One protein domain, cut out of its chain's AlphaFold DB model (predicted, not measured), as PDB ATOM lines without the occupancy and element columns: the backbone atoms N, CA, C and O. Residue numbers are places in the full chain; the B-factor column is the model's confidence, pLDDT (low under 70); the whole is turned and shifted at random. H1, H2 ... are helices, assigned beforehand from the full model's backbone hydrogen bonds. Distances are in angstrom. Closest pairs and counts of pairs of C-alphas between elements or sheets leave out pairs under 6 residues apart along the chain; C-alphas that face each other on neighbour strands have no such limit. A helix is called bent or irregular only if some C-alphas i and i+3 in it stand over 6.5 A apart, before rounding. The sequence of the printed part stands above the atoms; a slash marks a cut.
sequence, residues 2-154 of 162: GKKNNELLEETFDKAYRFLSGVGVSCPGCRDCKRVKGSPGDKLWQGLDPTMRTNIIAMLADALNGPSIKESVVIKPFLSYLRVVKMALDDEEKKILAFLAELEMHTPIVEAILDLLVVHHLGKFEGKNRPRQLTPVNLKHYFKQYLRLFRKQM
ATOM      1  N   GLY A   2      -1.034  61.264   5.826       54.34
ATOM      2  CA  GLY A   2      -0.482  59.919   6.105       54.34
ATOM      3  C   GLY A   2      -1.254  59.028   7.096       54.34
ATOM      4  O   GLY A   2      -1.231  57.816   6.950       54.34
ATOM      5  N   LYS A   3      -1.970  59.599   8.076       55.09
ATOM      6  CA  LYS A   3      -2.639  58.813   9.136       55.09
ATOM      7  C   LYS A   3      -3.884  58.061   8.641       55.09
ATOM      8  O   LYS A   3      -3.951  56.850   8.774       55.09
ATOM      9  N   LYS A   4      -4.786  58.769   7.947       53.25
ATOM     10  CA  LYS A   4      -5.995  58.189   7.334       53.25
ATOM     11  C   LYS A   4      -5.694  57.113   6.288       53.25
ATOM     12  O   LYS A   4      -6.439  56.151   6.191       53.25
ATOM     13  N   ASN A   5      -4.621  57.273   5.511       55.62
ATOM     14  CA  ASN A   5      -4.245  56.284   4.499       55.62
ATOM     15  C   ASN A   5      -3.690  55.005   5.139       55.62
ATOM     16  O   ASN A   5      -4.000  53.923   4.656       55.62
ATOM     17  N   ASN A   6      -2.926  55.120   6.233       58.34
ATOM     18  CA  ASN A   6      -2.469  53.958   6.999       58.34
ATOM     19  C   ASN A   6      -3.621  53.254   7.720       58.34
ATOM     20  O   ASN A   6      -3.682  52.035   7.668       58.34
ATOM     21  N   GLU A   7      -4.559  53.997   8.311       61.09
ATOM     22  CA  GLU A   7      -5.756  53.428   8.952       61.09
ATOM     23  C   GLU A   7      -6.614  52.646   7.941       61.09
ATOM     24  O   GLU A   7      -7.007  51.515   8.210       61.09
ATOM     25  N   LEU A   8      -6.818  53.185   6.730       60.78
ATOM     26  CA  LEU A   8      -7.546  52.488   5.660       60.78
ATOM     27  C   LEU A   8      -6.825  51.208   5.198       60.78
ATOM     28  O   LEU A   8      -7.463  50.197   4.908       60.78
ATOM     29  N   LEU A   9      -5.493  51.255   5.112       62.25
ATOM     30  CA  LEU A   9      -4.652  50.107   4.764       62.25
ATOM     31  C   LEU A   9      -4.712  49.027   5.853       62.25
ATOM     32  O   LEU A   9      -4.875  47.851   5.539       62.25
ATOM     33  N   GLU A  10      -4.640  49.415   7.122       67.38
ATOM     34  CA  GLU A  10      -4.746  48.501   8.261       67.38
ATOM     35  C   GLU A  10      -6.130  47.836   8.326       67.38
ATOM     36  O   GLU A  10      -6.211  46.614   8.461       67.38
ATOM     37  N   GLU A  11      -7.212  48.594   8.120       71.06
ATOM     38  CA  GLU A  11      -8.581  48.058   8.049       71.06
ATOM     39  C   GLU A  11      -8.785  47.108   6.859       71.06
ATOM     40  O   GLU A  11      -9.484  46.097   6.977       71.06
ATOM     41  N   THR A  12      -8.145  47.395   5.720       80.00
ATOM     42  CA  THR A  12      -8.240  46.564   4.510       80.00
ATOM     43  C   THR A  12      -7.724  45.147   4.773       80.00
ATOM     44  O   THR A  12      -8.370  44.169   4.388       80.00
ATOM     45  N   PHE A  13      -6.594  45.019   5.471       89.62
ATOM     46  CA  PHE A  13      -5.969  43.724   5.747       89.62
ATOM     47  C   PHE A  13      -6.471  43.037   7.022       89.62
ATOM     48  O   PHE A  13      -6.326  41.820   7.148       89.62
ATOM     49  N   ASP A  14      -7.093  43.766   7.950       91.12
ATOM     50  CA  ASP A  14      -7.604  43.221   9.213       91.12
ATOM     51  C   ASP A  14      -8.566  42.038   8.995       91.12
ATOM     52  O   ASP A  14      -8.414  40.995   9.633       91.12
ATOM     53  N   LYS A  15      -9.477  42.115   8.012       92.62
ATOM     54  CA  LYS A  15     -10.362  40.984   7.665       92.62
ATOM     55  C   LYS A  15      -9.593  39.752   7.186       92.62
ATOM     56  O   LYS A  15      -9.902  38.641   7.606       92.62
ATOM     57  N   ALA A  16      -8.572  39.939   6.348       94.81
ATOM     58  CA  ALA A  16      -7.740  38.839   5.863       94.81
ATOM     59  C   ALA A  16      -6.970  38.175   7.013       94.81
ATOM     60  O   ALA A  16      -6.941  36.949   7.122       94.81
ATOM     61  N   TYR A  17      -6.401  38.973   7.921       93.94
ATOM     62  CA  TYR A  17      -5.708  38.455   9.100       93.94
ATOM     63  C   TYR A  17      -6.645  37.738  10.073       93.94
ATOM     64  O   TYR A  17      -6.271  36.695  10.619       93.94
ATOM     65  N   ARG A  18      -7.870  38.242  10.266       93.44
ATOM     66  CA  ARG A  18      -8.902  37.577  11.075       93.44
ATOM     67  C   ARG A  18      -9.335  36.252  10.463       93.44
ATOM     68  O   ARG A  18      -9.355  35.257  11.182       93.44
ATOM     69  N   PHE A  19      -9.580  36.211   9.153       95.25
ATOM     70  CA  PHE A  19      -9.887  34.972   8.439       95.25
ATOM     71  C   PHE A  19      -8.769  33.935   8.620       95.25
ATOM     72  O   PHE A  19      -9.025  32.812   9.051       95.25
ATOM     73  N   LEU A  20      -7.509  34.318   8.377       94.81
ATOM     74  CA  LEU A  20      -6.355  33.426   8.552       94.81
ATOM     75  C   LEU A  20      -6.221  32.936  10.002       94.81
ATOM     76  O   LEU A  20      -5.965  31.753  10.231       94.81
ATOM     77  N   SER A  21      -6.466  33.806  10.981       92.31
ATOM     78  CA  SER A  21      -6.499  33.420  12.396       92.31
ATOM     79  C   SER A  21      -7.620  32.412  12.683       92.31
ATOM     80  O   SER A  21      -7.391  31.439  13.397       92.31
ATOM     81  N   GLY A  22      -8.799  32.588  12.074       91.88
ATOM     82  CA  GLY A  22      -9.926  31.648  12.142       91.88
ATOM     83  C   GLY A  22      -9.637  30.290  11.489       91.88
ATOM     84  O   GLY A  22     -10.124  29.264  11.953       91.88
ATOM     85  N   VAL A  23      -8.769  30.255  10.474       93.12
ATOM     86  CA  VAL A  23      -8.231  29.014   9.876       93.12
ATOM     87  C   VAL A  23      -7.209  28.332  10.811       93.12
ATOM     88  O   VAL A  23      -6.803  27.189  10.595       93.12
ATOM     89  N   GLY A  24      -6.795  29.011  11.884       91.56
ATOM     90  CA  GLY A  24      -5.808  28.539  12.848       91.56
ATOM     91  C   GLY A  24      -4.372  28.945  12.516       91.56
ATOM     92  O   GLY A  24      -3.453  28.356  13.086       91.56
ATOM     93  N   VAL A  25      -4.162  29.911  11.614       91.69
ATOM     94  CA  VAL A  25      -2.838  30.481  11.326       91.69
ATOM     95  C   VAL A  25      -2.438  31.414  12.465       91.69
ATOM     96  O   VAL A  25      -3.034  32.466  12.676       91.69
ATOM     97  N   SER A  26      -1.409  31.029  13.209       86.44
ATOM     98  CA  SER A  26      -1.009  31.686  14.457       86.44
ATOM     99  C   SER A  26      -0.191  32.968  14.270       86.44
ATOM    100  O   SER A  26      -0.227  33.838  15.140       86.44
ATOM    101  N   CYS A  27       0.531  33.112  13.153       83.69
ATOM    102  CA  CYS A  27       1.120  34.391  12.752       83.69
ATOM    103  C   CYS A  27       1.037  34.615  11.234       83.69
ATOM    104  O   CYS A  27       2.003  34.350  10.512       83.69
ATOM    105  N   PRO A  28      -0.096  35.128  10.733       82.06
ATOM    106  CA  PRO A  28      -0.262  35.379   9.307       82.06
ATOM    107  C   PRO A  28       0.642  36.514   8.794       82.06
ATOM    108  O   PRO A  28       1.107  36.453   7.663       82.06
ATOM    109  N   GLY A  29       0.971  37.504   9.634       76.12
ATOM    110  CA  GLY A  29       1.857  38.623   9.273       76.12
ATOM    111  C   GLY A  29       3.363  38.341   9.390       76.12
ATOM    112  O   GLY A  29       4.177  39.200   9.055       76.12
ATOM    113  N   CYS A  30       3.770  37.167   9.877       72.00
ATOM    114  CA  CYS A  30       5.182  36.862  10.091       72.00
ATOM    115  C   CYS A  30       5.812  36.206   8.857       72.00
ATOM    116  O   CYS A  30       5.351  35.159   8.403       72.00
ATOM    117  N   ARG A  31       6.938  36.755   8.381       61.88
ATOM    118  CA  ARG A  31       7.735  36.124   7.312       61.88
ATOM    119  C   ARG A  31       8.363  34.795   7.761       61.88
ATOM    120  O   ARG A  31       8.222  33.804   7.051       61.88
ATOM    121  N   ASP A  32       8.910  34.744   8.983       60.53
ATOM    122  CA  ASP A  32       9.757  33.631   9.460       60.53
ATOM    123  C   ASP A  32       9.350  33.058  10.834       60.53
ATOM    124  O   ASP A  32      10.191  32.690  11.662       60.53
ATOM    125  N   CYS A  33       8.052  32.987  11.145       61.94
ATOM    126  CA  CYS A  33       7.640  32.477  12.454       61.94
ATOM    127  C   CYS A  33       7.847  30.960  12.585       61.94
ATOM    128  O   CYS A  33       7.104  30.167  12.019       61.94
ATOM    129  N   LYS A  34       8.786  30.559  13.451       59.06
ATOM    130  CA  LYS A  34       8.946  29.171  13.936       59.06
ATOM    131  C   LYS A  34       7.898  28.755  14.981       59.06
ATOM    132  O   LYS A  34       7.914  27.624  15.458       59.06
ATOM    133  N   ARG A  35       7.008  29.668  15.389       57.75
ATOM    134  CA  ARG A  35       5.931  29.384  16.346       57.75
ATOM    135  C   ARG A  35       4.783  28.719  15.599       57.75
ATOM    136  O   ARG A  35       3.926  29.394  15.053       57.75
ATOM    137  N   VAL A  36       4.816  27.394  15.551       59.66
ATOM    138  CA  VAL A  36       3.776  26.546  14.961       59.66
ATOM    139  C   VAL A  36       2.953  25.997  16.115       59.66
ATOM    140  O   VAL A  36       3.507  25.293  16.957       59.66
ATOM    141  N   LYS A  37       1.651  26.284  16.183       65.56
ATOM    142  CA  LYS A  37       0.774  25.594  17.148       65.56
ATOM    143  C   LYS A  37       0.289  24.240  16.620       65.56
ATOM    144  O   LYS A  37      -0.409  23.517  17.320       65.56
ATOM    145  N   GLY A  38       0.684  23.880  15.398       75.56
ATOM    146  CA  GLY A  38       0.435  22.570  14.801       75.56
ATOM    147  C   GLY A  38      -0.978  22.395  14.247       75.56
ATOM    148  O   GLY A  38      -1.342  21.271  13.892       75.56
ATOM    149  N   SER A  39      -1.758  23.479  14.148       87.94
ATOM    150  CA  SER A  39      -3.088  23.455  13.536       87.94
ATOM    151  C   SER A  39      -2.999  23.069  12.046       87.94
ATOM    152  O   SER A  39      -1.948  23.245  11.415       87.94
ATOM    153  N   PRO A  40      -4.082  22.549  11.440       90.56
ATOM    154  CA  PRO A  40      -4.121  22.323   9.997       90.56
ATOM    155  C   PRO A  40      -3.818  23.595   9.188       90.56
ATOM    156  O   PRO A  40      -3.082  23.519   8.205       90.56
ATOM    157  N   GLY A  41      -4.315  24.756   9.631       91.94
ATOM    158  CA  GLY A  41      -4.046  26.050   9.001       91.94
ATOM    159  C   GLY A  41      -2.576  26.455   9.064       91.94
ATOM    160  O   GLY A  41      -2.003  26.812   8.041       91.94
ATOM    161  N   ASP A  42      -1.934  26.327  10.230       91.12
ATOM    162  CA  ASP A  42      -0.502  26.604  10.400       91.12
ATOM    163  C   ASP A  42       0.355  25.730   9.468       91.12
ATOM    164  O   ASP A  42       1.292  26.226   8.843       91.12
ATOM    165  N   LYS A  43       0.030  24.433   9.351       90.31
ATOM    166  CA  LYS A  43       0.762  23.496   8.478       90.31
ATOM    167  C   LYS A  43       0.655  23.887   7.007       90.31
ATOM    168  O   LYS A  43       1.666  23.873   6.309       90.31
ATOM    169  N   LEU A  44      -0.548  24.247   6.552       91.94
ATOM    170  CA  LEU A  44      -0.748  24.767   5.198       91.94
ATOM    171  C   LEU A  44       0.051  26.055   4.999       91.94
ATOM    172  O   LEU A  44       0.826  26.147   4.056       91.94
ATOM    173  N   TRP A  45      -0.086  27.010   5.919       92.12
ATOM    174  CA  TRP A  45       0.556  28.319   5.838       92.12
ATOM    175  C   TRP A  45       2.080  28.223   5.747       92.12
ATOM    176  O   TRP A  45       2.709  28.918   4.951       92.12
ATOM    177  N   GLN A  46       2.683  27.323   6.523       88.06
ATOM    178  CA  GLN A  46       4.133  27.138   6.553       88.06
ATOM    179  C   GLN A  46       4.701  26.452   5.318       88.06
ATOM    180  O   GLN A  46       5.850  26.716   4.972       88.06
ATOM    181  N   GLY A  47       3.904  25.622   4.643       89.00
ATOM    182  CA  GLY A  47       4.286  25.015   3.370       89.00
ATOM    183  C   GLY A  47       4.389  26.017   2.215       89.00
ATOM    184  O   GLY A  47       4.945  25.682   1.174       89.00
ATOM    185  N   LEU A  48       3.870  27.235   2.391       91.25
ATOM    186  CA  LEU A  48       3.924  28.301   1.393       91.25
ATOM    187  C   LEU A  48       5.181  29.149   1.570       91.25
ATOM    188  O   LEU A  48       5.574  29.457   2.699       91.25
ATOM    189  N   ASP A  49       5.777  29.583   0.463       90.62
ATOM    190  CA  ASP A  49       6.868  30.549   0.490       90.62
ATOM    191  C   ASP A  49       6.369  31.963   0.884       90.62
ATOM    192  O   ASP A  49       5.171  32.263   0.787       90.62
ATOM    193  N   PRO A  50       7.263  32.861   1.339       89.06
ATOM    194  CA  PRO A  50       6.872  34.200   1.784       89.06
ATOM    195  C   PRO A  50       6.151  35.052   0.725       89.06
ATOM    196  O   PRO A  50       5.279  35.854   1.076       89.06
ATOM    197  N   THR A  51       6.479  34.884  -0.559       90.56
ATOM    198  CA  THR A  51       5.835  35.620  -1.656       90.56
ATOM    199  C   THR A  51       4.405  35.130  -1.843       90.56
ATOM    200  O   THR A  51       3.478  35.939  -1.885       90.56
ATOM    201  N   MET A  52       4.198  33.811  -1.853       92.62
ATOM    202  CA  MET A  52       2.867  33.206  -1.918       92.62
ATOM    203  C   MET A  52       1.976  33.655  -0.755       92.62
ATOM    204  O   MET A  52       0.829  34.042  -0.975       92.62
ATOM    205  N   ARG A  53       2.504  33.683   0.475       92.81
ATOM    206  CA  ARG A  53       1.771  34.177   1.656       92.81
ATOM    207  C   ARG A  53       1.328  35.631   1.496       92.81
ATOM    208  O   ARG A  53       0.176  35.954   1.773       92.81
ATOM    209  N   THR A  54       2.229  36.491   1.021       91.69
ATOM    210  CA  THR A  54       1.942  37.916   0.795       91.69
ATOM    211  C   THR A  54       0.831  38.094  -0.242       91.69
ATOM    212  O   THR A  54      -0.122  38.834  -0.004       91.69
ATOM    213  N   ASN A  55       0.906  37.358  -1.353       93.12
ATOM    214  CA  ASN A  55      -0.107  37.410  -2.406       93.12
ATOM    215  C   ASN A  55      -1.468  36.896  -1.915       93.12
ATOM    216  O   ASN A  55      -2.492  37.505  -2.208       93.12
ATOM    217  N   ILE A  56      -1.491  35.817  -1.126       95.25
ATOM    218  CA  ILE A  56      -2.731  35.298  -0.533       95.25
ATOM    219  C   ILE A  56      -3.371  36.331   0.392       95.25
ATOM    220  O   ILE A  56      -4.579  36.528   0.320       95.25
ATOM    221  N   ILE A  57      -2.589  37.010   1.237       94.75
ATOM    222  CA  ILE A  57      -3.111  38.058   2.127       94.75
ATOM    223  C   ILE A  57      -3.753  39.191   1.320       94.75
ATOM    224  O   ILE A  57      -4.863  39.603   1.651       94.75
ATOM    225  N   ALA A  58      -3.100  39.654   0.250       92.88
ATOM    226  CA  ALA A  58      -3.652  40.677  -0.641       92.88
ATOM    227  C   ALA A  58      -4.963  40.226  -1.297       92.88
ATOM    228  O   ALA A  58      -5.972  40.916  -1.201       92.88
ATOM    229  N   MET A  59      -4.991  39.020  -1.862       94.62
ATOM    230  CA  MET A  59      -6.188  38.478  -2.509       94.62
ATOM    231  C   MET A  59      -7.348  38.254  -1.535       94.62
ATOM    232  O   MET A  59      -8.503  38.494  -1.876       94.62
ATOM    233  N   LEU A  60      -7.060  37.796  -0.313       95.94
ATOM    234  CA  LEU A  60      -8.071  37.667   0.734       95.94
ATOM    235  C   LEU A  60      -8.605  39.036   1.158       95.94
ATOM    236  O   LEU A  60      -9.804  39.162   1.393       95.94
ATOM    237  N   ALA A  61      -7.746  40.054   1.244       94.50
ATOM    238  CA  ALA A  61      -8.169  41.409   1.568       94.50
ATOM    239  C   ALA A  61      -9.111  41.966   0.491       94.50
ATOM    240  O   ALA A  61     -10.189  42.457   0.829       94.50
ATOM    241  N   ASP A  62      -8.769  41.809  -0.788       92.12
ATOM    242  CA  ASP A  62      -9.630  42.224  -1.900       92.12
ATOM    243  C   ASP A  62     -10.976  41.489  -1.865       92.12
ATOM    244  O   ASP A  62     -12.041  42.113  -1.896       92.12
ATOM    245  N   ALA A  63     -10.946  40.163  -1.706       93.81
ATOM    246  CA  ALA A  63     -12.154  39.350  -1.660       93.81
ATOM    247  C   ALA A  63     -13.074  39.725  -0.484       93.81
ATOM    248  O   ALA A  63     -14.273  39.943  -0.665       93.81
ATOM    249  N   LEU A  64     -12.535  39.819   0.735       94.62
ATOM    250  CA  LEU A  64     -13.319  40.021   1.962       94.62
ATOM    251  C   LEU A  64     -13.847  41.457   2.117       94.62
ATOM    252  O   LEU A  64     -14.832  41.686   2.836       94.62
ATOM    253  N   ASN A  65     -13.228  42.422   1.435       91.12
ATOM    254  CA  ASN A  65     -13.745  43.784   1.318       91.12
ATOM    255  C   ASN A  65     -14.782  43.953   0.202       91.12
ATOM    256  O   ASN A  65     -15.441  44.992   0.149       91.12
ATOM    257  N   GLY A  66     -15.002  42.920  -0.614       84.88
ATOM    258  CA  GLY A  66     -16.106  42.867  -1.562       84.88
ATOM    259  C   GLY A  66     -17.493  42.969  -0.901       84.88
ATOM    260  O   GLY A  66     -17.646  42.797   0.319       84.88
ATOM    261  N   PRO A  67     -18.540  43.246  -1.699       84.31
ATOM    262  CA  PRO A  67     -19.913  43.343  -1.211       84.31
ATOM    263  C   PRO A  67     -20.404  42.011  -0.633       84.31
ATOM    264  O   PRO A  67     -19.998  40.935  -1.069       84.31
ATOM    265  N   SER A  68     -21.292  42.074   0.362       83.69
ATOM    266  CA  SER A  68     -21.887  40.872   0.961       83.69
ATOM    267  C   SER A  68     -22.799  40.121  -0.001       83.69
ATOM    268  O   SER A  68     -23.593  40.724  -0.723       83.69
ATOM    269  N   ILE A  69     -22.721  38.791   0.056       81.69
ATOM    270  CA  ILE A  69     -23.456  37.874  -0.816       81.69
ATOM    271  C   ILE A  69     -24.553  37.213   0.020       81.69
ATOM    272  O   ILE A  69     -24.339  36.251   0.772       81.69
ATOM    273  N   LYS A  70     -25.759  37.778  -0.074       74.06
ATOM    274  CA  LYS A  70     -26.914  37.351   0.729       74.06
ATOM    275  C   LYS A  70     -27.546  36.070   0.191       74.06
ATOM    276  O   LYS A  70     -28.185  35.349   0.956       74.06
ATOM    277  N   GLU A  71     -27.337  35.753  -1.083       72.50
ATOM    278  CA  GLU A  71     -27.882  34.559  -1.714       72.50
ATOM    279  C   GLU A  71     -27.376  33.294  -1.015       72.50
ATOM    280  O   GLU A  71     -26.198  33.154  -0.663       72.50
ATOM    281  N   SER A  72     -28.275  32.337  -0.791       65.56
ATOM    282  CA  SER A  72     -27.880  31.017  -0.314       65.56
ATOM    283  C   SER A  72     -27.152  30.277  -1.434       65.56
ATOM    284  O   SER A  72     -27.757  29.947  -2.456       65.56
ATOM    285  N   VAL A  73     -25.875  29.967  -1.234       63.88
ATOM    286  CA  VAL A  73     -25.118  29.129  -2.165       63.88
ATOM    287  C   VAL A  73     -25.389  27.665  -1.831       63.88
ATOM    288  O   VAL A  73     -25.062  27.202  -0.742       63.88
ATOM    289  N   VAL A  74     -25.998  26.927  -2.764       62.12
ATOM    290  CA  VAL A  74     -26.199  25.475  -2.650       62.12
ATOM    291  C   VAL A  74     -25.329  24.780  -3.687       62.12
ATOM    292  O   VAL A  74     -25.598  24.860  -4.884       62.12
ATOM    293  N   ILE A  75     -24.310  24.054  -3.232       60.94
ATOM    294  CA  ILE A  75     -23.448  23.264  -4.115       60.94
ATOM    295  C   ILE A  75     -24.014  21.847  -4.211       60.94
ATOM    296  O   ILE A  75     -24.093  21.131  -3.216       60.94
ATOM    297  N   LYS A  76     -24.435  21.433  -5.411       58.66
ATOM    298  CA  LYS A  76     -24.935  20.073  -5.655       58.66
ATOM    299  C   LYS A  76     -23.759  19.149  -6.011       58.66
ATOM    300  O   LYS A  76     -23.036  19.460  -6.959       58.66
ATOM    301  N   PRO A  77     -23.553  18.021  -5.307       53.03
ATOM    302  CA  PRO A  77     -22.603  17.000  -5.742       53.03
ATOM    303  C   PRO A  77     -22.964  16.481  -7.142       53.03
ATOM    304  O   PRO A  77     -24.140  16.286  -7.438       53.03
ATOM    305  N   PHE A  78     -21.963  16.210  -7.984       48.53
ATOM    306  CA  PHE A  78     -22.155  15.705  -9.356       48.53
ATOM    307  C   PHE A  78     -22.595  14.226  -9.414       48.53
ATOM    308  O   PHE A  78     -22.887  13.700 -10.482       48.53
ATOM    309  N   LEU A  79     -22.647  13.540  -8.271       49.31
ATOM    310  CA  LEU A  79     -23.059  12.143  -8.193       49.31
ATOM    311  C   LEU A  79     -24.536  12.080  -7.800       49.31
ATOM    312  O   LEU A  79     -24.892  12.388  -6.664       49.31
ATOM    313  N   SER A  80     -25.379  11.660  -8.746       47.78
ATOM    314  CA  SER A  80     -26.845  11.546  -8.642       47.78
ATOM    315  C   SER A  80     -27.350  10.638  -7.507       47.78
ATOM    316  O   SER A  80     -28.544  10.618  -7.221       47.78
ATOM    317  N   TYR A  81     -26.451   9.916  -6.838       47.78
ATOM    318  CA  TYR A  81     -26.719   8.996  -5.728       47.78
ATOM    319  C   TYR A  81     -26.245   9.515  -4.359       47.78
ATOM    320  O   TYR A  81     -26.570   8.921  -3.330       47.78
ATOM    321  N   LEU A  82     -25.508  10.629  -4.301       50.09
ATOM    322  CA  LEU A  82     -25.180  11.277  -3.033       50.09
ATOM    323  C   LEU A  82     -26.276  12.291  -2.709       50.09
ATOM    324  O   LEU A  82     -26.527  13.210  -3.489       50.09
ATOM    325  N   ARG A  83     -26.940  12.117  -1.554       53.53
ATOM    326  CA  ARG A  83     -27.884  13.101  -0.994       53.53
ATOM    327  C   ARG A  83     -27.315  14.505  -1.196       53.53
ATOM    328  O   ARG A  83     -26.151  14.729  -0.881       53.53
ATOM    329  N   VAL A  84     -28.129  15.427  -1.714       54.47
ATOM    330  CA  VAL A  84     -27.740  16.830  -1.916       54.47
ATOM    331  C   VAL A  84     -27.142  17.357  -0.615       54.47
ATOM    332  O   VAL A  84     -27.864  17.588   0.356       54.47
ATOM    333  N   VAL A  85     -25.820  17.521  -0.584       56.59
ATOM    334  CA  VAL A  85     -25.148  18.122   0.562       56.59
ATOM    335  C   VAL A  85     -25.402  19.617   0.458       56.59
ATOM    336  O   VAL A  85     -24.720  20.332  -0.269       56.59
ATOM    337  N   LYS A  86     -26.431  20.101   1.156       63.88
ATOM    338  CA  LYS A  86     -26.604  21.538   1.355       63.88
ATOM    339  C   LYS A  86     -25.484  22.007   2.278       63.88
ATOM    340  O   LYS A  86     -25.543  21.781   3.483       63.88
ATOM    341  N   MET A  87     -24.459  22.621   1.701       73.75
ATOM    342  CA  MET A  87     -23.420  23.305   2.465       73.75
ATOM    343  C   MET A  87     -23.838  24.756   2.642       73.75
ATOM    344  O   MET A  87     -23.966  25.484   1.663       73.75
ATOM    345  N   ALA A  88     -24.090  25.157   3.885       80.88
ATOM    346  CA  ALA A  88     -24.322  26.554   4.206       80.88
ATOM    347  C   ALA A  88     -22.966  27.264   4.270       80.88
ATOM    348  O   ALA A  88     -22.170  26.985   5.166       80.88
ATOM    349  N   LEU A  89     -22.716  28.139   3.299       86.44
ATOM    350  CA  LEU A  89     -21.553  29.021   3.302       86.44
ATOM    351  C   LEU A  89     -21.886  30.312   4.048       86.44
ATOM    352  O   LEU A  89     -22.999  30.831   3.905       86.44
ATOM    353  N   ASP A  90     -20.936  30.828   4.823       90.19
ATOM    354  CA  ASP A  90     -21.054  32.173   5.400       90.19
ATOM    355  C   ASP A  90     -20.674  33.267   4.386       90.19
ATOM    356  O   ASP A  90     -20.366  32.984   3.228       90.19
ATOM    357  N   ASP A  91     -20.773  34.535   4.791       90.69
ATOM    358  CA  ASP A  91     -20.481  35.666   3.901       90.69
ATOM    359  C   ASP A  91     -19.013  35.685   3.441       90.69
ATOM    360  O   ASP A  91     -18.742  35.981   2.280       90.69
ATOM    361  N   GLU A  92     -18.072  35.317   4.315       94.00
ATOM    362  CA  GLU A  92     -16.637  35.297   4.006       94.00
ATOM    363  C   GLU A  92     -16.310  34.225   2.960       94.00
ATOM    364  O   GLU A  92     -15.687  34.515   1.939       94.00
ATOM    365  N   GLU A  93     -16.806  33.000   3.152       93.62
ATOM    366  CA  GLU A  93     -16.632  31.892   2.210       93.62
ATOM    367  C   GLU A  93     -17.228  32.214   0.839       93.62
ATOM    368  O   GLU A  93     -16.612  31.928  -0.190       93.62
ATOM    369  N   LYS A  94     -18.414  32.836   0.807       90.50
ATOM    370  CA  LYS A  94     -19.047  33.245  -0.452       90.50
ATOM    371  C   LYS A  94     -18.227  34.301  -1.178       90.50
ATOM    372  O   LYS A  94     -18.015  34.156  -2.379       90.50
ATOM    373  N   LYS A  95     -17.767  35.337  -0.471       92.06
ATOM    374  CA  LYS A  95     -16.947  36.412  -1.045       92.06
ATOM    375  C   LYS A  95     -15.659  35.880  -1.647       92.06
ATOM    376  O   LYS A  95     -15.356  36.181  -2.799       92.06
ATOM    377  N   ILE A  96     -14.945  35.036  -0.901       94.62
ATOM    378  CA  ILE A  96     -13.708  34.423  -1.386       94.62
ATOM    379  C   ILE A  96     -14.001  33.569  -2.621       94.62
ATOM    380  O   ILE A  96     -13.337  33.732  -3.638       94.62
ATOM    381  N   LEU A  97     -15.017  32.702  -2.598       91.62
ATOM    382  CA  LEU A  97     -15.338  31.873  -3.765       91.62
ATOM    383  C   LEU A  97     -15.804  32.683  -4.982       91.62
ATOM    384  O   LEU A  97     -15.475  32.306  -6.104       91.62
ATOM    385  N   ALA A  98     -16.557  33.767  -4.790       88.56
ATOM    386  CA  ALA A  98     -16.959  34.654  -5.879       88.56
ATOM    387  C   ALA A  98     -15.735  35.327  -6.518       88.56
ATOM    388  O   ALA A  98     -15.571  35.249  -7.731       88.56
ATOM    389  N   PHE A  99     -14.832  35.870  -5.699       90.62
ATOM    390  CA  PHE A  99     -13.574  36.452  -6.164       90.62
ATOM    391  C   PHE A  99     -12.706  35.427  -6.912       90.62
ATOM    392  O   PHE A  99     -12.262  35.667  -8.031       90.62
ATOM    393  N   LEU A 100     -12.519  34.227  -6.347       91.44
ATOM    394  CA  LEU A 100     -11.747  33.163  -6.998       91.44
ATOM    395  C   LEU A 100     -12.367  32.695  -8.324       91.44
ATOM    396  O   LEU A 100     -11.645  32.176  -9.173       91.44
ATOM    397  N   ALA A 101     -13.682  32.847  -8.519       86.81
ATOM    398  CA  ALA A 101     -14.342  32.447  -9.760       86.81
ATOM    399  C   ALA A 101     -13.956  33.353 -10.939       86.81
ATOM    400  O   ALA A 101     -14.015  32.918 -12.092       86.81
ATOM    401  N   GLU A 102     -13.513  34.578 -10.668       84.75
ATOM    402  CA  GLU A 102     -12.998  35.500 -11.682       84.75
ATOM    403  C   GLU A 102     -11.574  35.108 -12.120       84.75
ATOM    404  O   GLU A 102     -11.182  35.322 -13.267       84.75
ATOM    405  N   LEU A 103     -10.833  34.400 -11.265       84.44
ATOM    406  CA  LEU A 103      -9.427  34.049 -11.469       84.44
ATOM    407  C   LEU A 103      -9.212  32.692 -12.138       84.44
ATOM    408  O   LEU A 103     -10.051  31.791 -12.094       84.44
ATOM    409  N   GLU A 104      -8.037  32.509 -12.739       79.31
ATOM    410  CA  GLU A 104      -7.640  31.223 -13.305       79.31
ATOM    411  C   GLU A 104      -7.550  30.128 -12.225       79.31
ATOM    412  O   GLU A 104      -6.650  30.098 -11.384       79.31
ATOM    413  N   MET A 105      -8.504  29.191 -12.286       73.50
ATOM    414  CA  MET A 105      -8.743  28.152 -11.277       73.50
ATOM    415  C   MET A 105      -7.557  27.199 -11.047       73.50
ATOM    416  O   MET A 105      -7.504  26.538 -10.015       73.50
ATOM    417  N   HIS A 106      -6.630  27.097 -12.001       78.50
ATOM    418  CA  HIS A 106      -5.525  26.132 -11.978       78.50
ATOM    419  C   HIS A 106      -4.193  26.723 -11.509       78.50
ATOM    420  O   HIS A 106      -3.143  26.108 -11.689       78.50
ATOM    421  N   THR A 107      -4.224  27.897 -10.884       89.75
ATOM    422  CA  THR A 107      -3.022  28.510 -10.322       89.75
ATOM    423  C   THR A 107      -2.723  27.962  -8.917       89.75
ATOM    424  O   THR A 107      -3.654  27.701  -8.144       89.75
ATOM    425  N   PRO A 108      -1.438  27.819  -8.530       92.44
ATOM    426  CA  PRO A 108      -1.062  27.359  -7.188       92.44
ATOM    427  C   PRO A 108      -1.661  28.207  -6.060       92.44
ATOM    428  O   PRO A 108      -1.997  27.684  -5.000       92.44
ATOM    429  N   ILE A 109      -1.840  29.509  -6.303       93.81
ATOM    430  CA  ILE A 109      -2.412  30.427  -5.320       93.81
ATOM    431  C   ILE A 109      -3.901  30.167  -5.074       93.81
ATOM    432  O   ILE A 109      -4.332  30.140  -3.924       93.81
ATOM    433  N   VAL A 110      -4.680  29.889  -6.127       93.56
ATOM    434  CA  VAL A 110      -6.093  29.515  -5.987       93.56
ATOM    435  C   VAL A 110      -6.212  28.191  -5.238       93.56
ATOM    436  O   VAL A 110      -7.047  28.065  -4.345       93.56
ATOM    437  N   GLU A 111      -5.351  27.216  -5.539       95.00
ATOM    438  CA  GLU A 111      -5.322  25.941  -4.814       95.00
ATOM    439  C   GLU A 111      -5.027  26.129  -3.321       95.00
ATOM    440  O   GLU A 111      -5.723  25.536  -2.495       95.00
ATOM    441  N   ALA A 112      -4.067  26.991  -2.973       95.81
ATOM    442  CA  ALA A 112      -3.734  27.301  -1.586       95.81
ATOM    443  C   ALA A 112      -4.890  28.005  -0.851       95.81
ATOM    444  O   ALA A 112      -5.216  27.634   0.278       95.81
ATOM    445  N   ILE A 113      -5.563  28.973  -1.487       97.00
ATOM    446  CA  ILE A 113      -6.733  29.643  -0.893       97.00
ATOM    447  C   ILE A 113      -7.890  28.651  -0.704       97.00
ATOM    448  O   ILE A 113      -8.562  28.676   0.327       97.00
ATOM    449  N   LEU A 114      -8.103  27.731  -1.650       96.25
ATOM    450  CA  LEU A 114      -9.098  26.668  -1.506       96.25
ATOM    451  C   LEU A 114      -8.781  25.729  -0.335       96.25
ATOM    452  O   LEU A 114      -9.701  25.327   0.375       96.25
ATOM    453  N   ASP A 115      -7.510  25.391  -0.107       96.75
ATOM    454  CA  ASP A 115      -7.108  24.583   1.051       96.75
ATOM    455  C   ASP A 115      -7.364  25.315   2.377       96.75
ATOM    456  O   ASP A 115      -7.883  24.715   3.322       96.75
ATOM    457  N   LEU A 116      -7.099  26.626   2.434       96.81
ATOM    458  CA  LEU A 116      -7.426  27.460   3.596       96.81
ATOM    459  C   LEU A 116      -8.942  27.531   3.842       96.81
ATOM    460  O   LEU A 116      -9.384  27.347   4.975       96.81
ATOM    461  N   LEU A 117      -9.750  27.711   2.791       95.75
ATOM    462  CA  LEU A 117     -11.217  27.683   2.877       95.75
ATOM    463  C   LEU A 117     -11.750  26.340   3.389       95.75
ATOM    464  O   LEU A 117     -12.694  26.302   4.177       95.75
ATOM    465  N   VAL A 118     -11.156  25.227   2.953       95.12
ATOM    466  CA  VAL A 118     -11.527  23.889   3.430       95.12
ATOM    467  C   VAL A 118     -11.276  23.770   4.929       95.12
ATOM    468  O   VAL A 118     -12.149  23.290   5.652       95.12
ATOM    469  N   VAL A 119     -10.114  24.219   5.409       95.50
ATOM    470  CA  VAL A 119      -9.803  24.206   6.845       95.50
ATOM    471  C   VAL A 119     -10.752  25.119   7.620       95.50
ATOM    472  O   VAL A 119     -11.316  24.670   8.616       95.50
ATOM    473  N   HIS A 120     -10.997  26.338   7.133       95.31
ATOM    474  CA  HIS A 120     -11.941  27.281   7.736       95.31
ATOM    475  C   HIS A 120     -13.330  26.658   7.928       95.31
ATOM    476  O   HIS A 120     -13.867  26.607   9.036       95.31
ATOM    477  N   HIS A 121     -13.896  26.104   6.856       92.75
ATOM    478  CA  HIS A 121     -15.234  25.529   6.884       92.75
ATOM    479  C   HIS A 121     -15.317  24.296   7.791       92.75
ATOM    480  O   HIS A 121     -16.290  24.119   8.526       92.75
ATOM    481  N   LEU A 122     -14.298  23.430   7.761       91.12
ATOM    482  CA  LEU A 122     -14.257  22.245   8.616       91.12
ATOM    483  C   LEU A 122     -14.078  22.598  10.097       91.12
ATOM    484  O   LEU A 122     -14.633  21.888  10.936       91.12
ATOM    485  N   GLY A 123     -13.385  23.695  10.415       89.75
ATOM    486  CA  GLY A 123     -13.243  24.213  11.778       89.75
ATOM    487  C   GLY A 123     -14.584  24.523  12.449       89.75
ATOM    488  O   GLY A 123     -14.749  24.310  13.645       89.75
ATOM    489  N   LYS A 124     -15.619  24.882  11.676       87.31
ATOM    490  CA  LYS A 124     -16.984  25.126  12.192       87.31
ATOM    491  C   LYS A 124     -17.642  23.893  12.822       87.31
ATOM    492  O   LYS A 124     -18.625  24.028  13.564       87.31
ATOM    493  N   PHE A 125     -17.127  22.705  12.501       84.44
ATOM    494  CA  PHE A 125     -17.583  21.418  13.021       84.44
ATOM    495  C   PHE A 125     -16.705  20.886  14.157       84.44
ATOM    496  O   PHE A 125     -16.950  19.776  14.626       84.44
ATOM    497  N   GLU A 126     -15.695  21.628  14.612       80.06
ATOM    498  CA  GLU A 126     -14.910  21.228  15.777       80.06
ATOM    499  C   GLU A 126     -15.826  21.066  17.004       80.06
ATOM    500  O   GLU A 126     -16.694  21.898  17.275       80.06
ATOM    501  N   GLY A 127     -15.709  19.926  17.691       76.88
ATOM    502  CA  GLY A 127     -16.600  19.560  18.798       76.88
ATOM    503  C   GLY A 127     -18.054  19.252  18.401       76.88
ATOM    504  O   GLY A 127     -18.894  19.075  19.279       76.88
ATOM    505  N   LYS A 128     -18.377  19.170  17.101       81.94
ATOM    506  CA  LYS A 128     -19.727  18.885  16.583       81.94
ATOM    507  C   LYS A 128     -19.733  17.664  15.662       81.94
ATOM    508  O   LYS A 128     -18.720  17.258  15.096       81.94
ATOM    509  N   ASN A 129     -20.921  17.100  15.446       78.06
ATOM    510  CA  ASN A 129     -21.106  16.019  14.482       78.06
ATOM    511  C   ASN A 129     -20.942  16.538  13.048       78.06
ATOM    512  O   ASN A 129     -21.839  17.166  12.484       78.06
ATOM    513  N   ARG A 130     -19.794  16.238  12.439       79.56
ATOM    514  CA  ARG A 130     -19.540  16.500  11.022       79.56
ATOM    515  C   ARG A 130     -20.256  15.461  10.146       79.56
ATOM    516  O   ARG A 130     -20.105  14.260  10.393       79.56
ATOM    517  N   PRO A 131     -20.963  15.866   9.074       77.50
ATOM    518  CA  PRO A 131     -21.485  14.915   8.097       77.50
ATOM    519  C   PRO A 131     -20.356  14.046   7.524       77.50
ATOM    520  O   PRO A 131     -19.332  14.569   7.089       77.50
ATOM    521  N   ARG A 132     -20.542  12.719   7.467       77.62
ATOM    522  CA  ARG A 132     -19.508  11.774   6.982       77.62
ATOM    523  C   ARG A 132     -18.987  12.103   5.577       77.62
ATOM    524  O   ARG A 132     -17.836  11.828   5.268       77.62
ATOM    525  N   GLN A 133     -19.836  12.694   4.739       75.62
ATOM    526  CA  GLN A 133     -19.520  13.058   3.356       75.62
ATOM    527  C   GLN A 133     -18.698  14.352   3.245       75.62
ATOM    528  O   GLN A 133     -18.113  14.603   2.194       75.62
ATOM    529  N   LEU A 134     -18.616  15.154   4.312       81.25
ATOM    530  CA  LEU A 134     -17.898  16.428   4.345       81.25
ATOM    531  C   LEU A 134     -16.418  16.212   4.702       81.25
ATOM    532  O   LEU A 134     -15.918  16.674   5.726       81.25
ATOM    533  N   THR A 135     -15.718  15.432   3.879       86.81
ATOM    534  CA  THR A 135     -14.263  15.258   3.985       86.81
ATOM    535  C   THR A 135     -13.540  16.463   3.369       86.81
ATOM    536  O   THR A 135     -14.122  17.134   2.513       86.81
ATOM    537  N   PRO A 136     -12.267  16.732   3.729       90.25
ATOM    538  CA  PRO A 136     -11.486  17.799   3.096       90.25
ATOM    539  C   PRO A 136     -11.466  17.700   1.564       90.25
ATOM    540  O   PRO A 136     -11.681  18.688   0.868       90.25
ATOM    541  N   VAL A 137     -11.292  16.483   1.039       89.69
ATOM    542  CA  VAL A 137     -11.250  16.209  -0.406       89.69
ATOM    543  C   VAL A 137     -12.586  16.532  -1.074       89.69
ATOM    544  O   VAL A 137     -12.613  17.219  -2.094       89.69
ATOM    545  N   ASN A 138     -13.699  16.078  -0.490       86.38
ATOM    546  CA  ASN A 138     -15.026  16.333  -1.047       86.38
ATOM    547  C   ASN A 138     -15.372  17.818  -0.992       86.38
ATOM    548  O   ASN A 138     -15.887  18.360  -1.966       86.38
ATOM    549  N   LEU A 139     -15.041  18.491   0.109       88.44
ATOM    550  CA  LEU A 139     -15.289  19.917   0.259       88.44
ATOM    551  C   LEU A 139     -14.487  20.744  -0.752       88.44
ATOM    552  O   LEU A 139     -15.059  21.588  -1.443       88.44
ATOM    553  N   LYS A 140     -13.194  20.438  -0.921       91.38
ATOM    554  CA  LYS A 140     -12.360  21.071  -1.951       91.38
ATOM    555  C   LYS A 140     -12.945  20.848  -3.341       91.38
ATOM    556  O   LYS A 140     -13.013  21.772  -4.150       91.38
ATOM    557  N   HIS A 141     -13.402  19.626  -3.620       87.94
ATOM    558  CA  HIS A 141     -14.064  19.308  -4.878       87.94
ATOM    559  C   HIS A 141     -15.327  20.156  -5.079       87.94
ATOM    560  O   HIS A 141     -15.506  20.726  -6.152       87.94
ATOM    561  N   TYR A 142     -16.176  20.293  -4.061       85.94
ATOM    562  CA  TYR A 142     -17.381  21.118  -4.126       85.94
ATOM    563  C   TYR A 142     -17.071  22.588  -4.405       85.94
ATOM    564  O   TYR A 142     -17.692  23.168  -5.294       85.94
ATOM    565  N   PHE A 143     -16.075  23.172  -3.736       89.81
ATOM    566  CA  PHE A 143     -15.637  24.535  -4.037       89.81
ATOM    567  C   PHE A 143     -15.159  24.676  -5.484       89.81
ATOM    568  O   PHE A 143     -15.624  25.562  -6.193       89.81
ATOM    569  N   LYS A 144     -14.338  23.748  -5.988       89.12
ATOM    570  CA  LYS A 144     -13.919  23.755  -7.401       89.12
ATOM    571  C   LYS A 144     -15.098  23.661  -8.369       89.12
ATOM    572  O   LYS A 144     -15.100  24.327  -9.401       89.12
ATOM    573  N   GLN A 145     -16.110  22.851  -8.058       83.00
ATOM    574  CA  GLN A 145     -17.317  22.779  -8.886       83.00
ATOM    575  C   GLN A 145     -18.109  24.084  -8.858       83.00
ATOM    576  O   GLN A 145     -18.590  24.509  -9.906       83.00
ATOM    577  N   TYR A 146     -18.202  24.748  -7.704       82.50
ATOM    578  CA  TYR A 146     -18.806  26.075  -7.615       82.50
ATOM    579  C   TYR A 146     -18.103  27.068  -8.548       82.50
ATOM    580  O   TYR A 146     -18.770  27.670  -9.387       82.50
ATOM    581  N   LEU A 147     -16.767  27.150  -8.500       85.75
ATOM    582  CA  LEU A 147     -15.987  28.032  -9.381       85.75
ATOM    583  C   LEU A 147     -16.254  27.744 -10.870       85.75
ATOM    584  O   LEU A 147     -16.442  28.662 -11.670       85.75
ATOM    585  N   ARG A 148     -16.337  26.461 -11.252       82.44
ATOM    586  CA  ARG A 148     -16.645  26.038 -12.632       82.44
ATOM    587  C   ARG A 148     -18.045  26.443 -13.080       82.44
ATOM    588  O   ARG A 148     -18.221  26.841 -14.228       82.44
ATOM    589  N   LEU A 149     -19.047  26.276 -12.219       75.38
ATOM    590  CA  LEU A 149     -20.437  26.588 -12.547       75.38
ATOM    591  C   LEU A 149     -20.672  28.095 -12.610       75.38
ATOM    592  O   LEU A 149     -21.351  28.551 -13.525       75.38
ATOM    593  N   PHE A 150     -20.066  28.855 -11.697       71.88
ATOM    594  CA  PHE A 150     -20.160  30.311 -11.675       71.88
ATOM    595  C   PHE A 150     -19.631  30.921 -12.982       71.88
ATOM    596  O   PHE A 150     -20.331  31.690 -13.637       71.88
ATOM    597  N   ARG A 151     -18.466  30.455 -13.457       67.25
ATOM    598  CA  ARG A 151     -17.910  30.848 -14.766       67.25
ATOM    599  C   ARG A 151     -18.802  30.496 -15.955       67.25
ATOM    600  O   ARG A 151     -18.815  31.224 -16.934       67.25
ATOM    601  N   LYS A 152     -19.536  29.381 -15.903       61.03
ATOM    602  CA  LYS A 152     -20.455  28.986 -16.986       61.03
ATOM    603  C   LYS A 152     -21.738  29.817 -17.013       61.03
ATOM    604  O   LYS A 152     -22.349  29.933 -18.068       61.03
ATOM    605  N   GLN A 153     -22.165  30.337 -15.863       58.16
ATOM    606  CA  GLN A 153     -23.389  31.133 -15.728       58.16
ATOM    607  C   GLN A 153     -23.167  32.622 -16.013       58.16
ATOM    608  O   GLN A 153     -24.129  33.318 -16.324       58.16
ATOM    609  N   MET A 154     -21.919  33.094 -15.977       47.47
ATOM    610  CA  MET A 154     -21.534  34.373 -16.562       47.47
ATOM    611  C   MET A 154     -21.006  34.146 -17.986       47.47
ATOM    612  O   MET A 154     -19.822  33.846 -18.147       47.47
TER     613      MET A 154
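AT A GLANCE: This is residues 2 to 154 of the 162 residues of an uncharacterized protein of SR1 bacterium human oral taxon HOT-345 (UniProt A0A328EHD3). What shape do these atoms make? Crossed helices cluster round H5, with H1b, H2, H3 and H6 packing on it and H4 bridging H3 and H6. Residues 2 to 8 of the arm H1a stick out at one end, and the long link of residues 66 to 90 reaches the opposite end at Tyr 81. What is it made of? The printed part has 153 residues with six named helices, H1 to H6 in chain order, and no named strand; the class is all helix. How large is it? It is compact, with a radius of gyration of the C-alphas of 16.0 A, and its elongated outline spans 56 by 36 by 28 A.

IN THESE COORDINATES: Where is the longest helix by residues? H1, residues 2 to 22, begins at C-alpha 2 (-0.482, 59.919, 6.105) and was assigned as one helix by its hydrogen bonds. It is bent, with C-alphas 12 and 15 6.8 A apart; its arms are H1a, residues 2 to 12, 15.5 A, and H1b, residues 15 to 22, 10.4 A. Where are the others? H2 is residues 40 to 46, 10.2 A; H3 is 50 to 65, 22.7 A; H4 is 91 to 102, 17.3 A. H5 is 108 to 123, 22.8 A, and H6 is 136 to 153, 26.0 A, ending at C-alpha 153 (-23.389, 31.133, -15.728).

HOW THE PARTS SIT: What do the arms of H1 touch? H1b touches H3 at Ala 16 and Ala 61, their closest C-alphas, 5.0 A apart. H1a only just touches H3, with 3 pairs of C-alphas within 8 A, the closest being Thr 12 and Ala 61 at 5.9 A. What touches the hub, H5? H2 touches it, closest C-alphas Gly 41 and Val 119 at 6.4 A, at a shallow tilt of 28 degrees, opposite ways. H3 touches it at Ile 56 and Ile 109, 6.8 A, and H6 at Val 118 and Pro 136, 6.1 A; H1b only just touches it, with 3 pairs, the closest Gly 22 and His 120 at 6.5 A. Where does H4 sit? It touches H3, closest C-alphas Ala 63 and Ile 96 at 5.2 A, and H6, closest Ala 101 and Leu 147 at 4.7 A; H3 and H6 are apart. How do the backbones run? Every O i to N i+4 pair is within hydrogen-bond range in H1a, H1b, H2, H3, H5 and H6, and 7 of 8 are in H4.

THE WHOLE: How far does it reach? The two C-alphas farthest apart, Gly 2 and Tyr 81, are 58.5 A apart. Which links are long? Those from H1 to H2, H3 to H4 and H5 to H6 are long, and the printed part has no cut. Where is confidence low? The mean pLDDT of the printed part is 81.1, with residues 2 to 10, 31 to 37, 72 to 86 and 151 to 154 under 70.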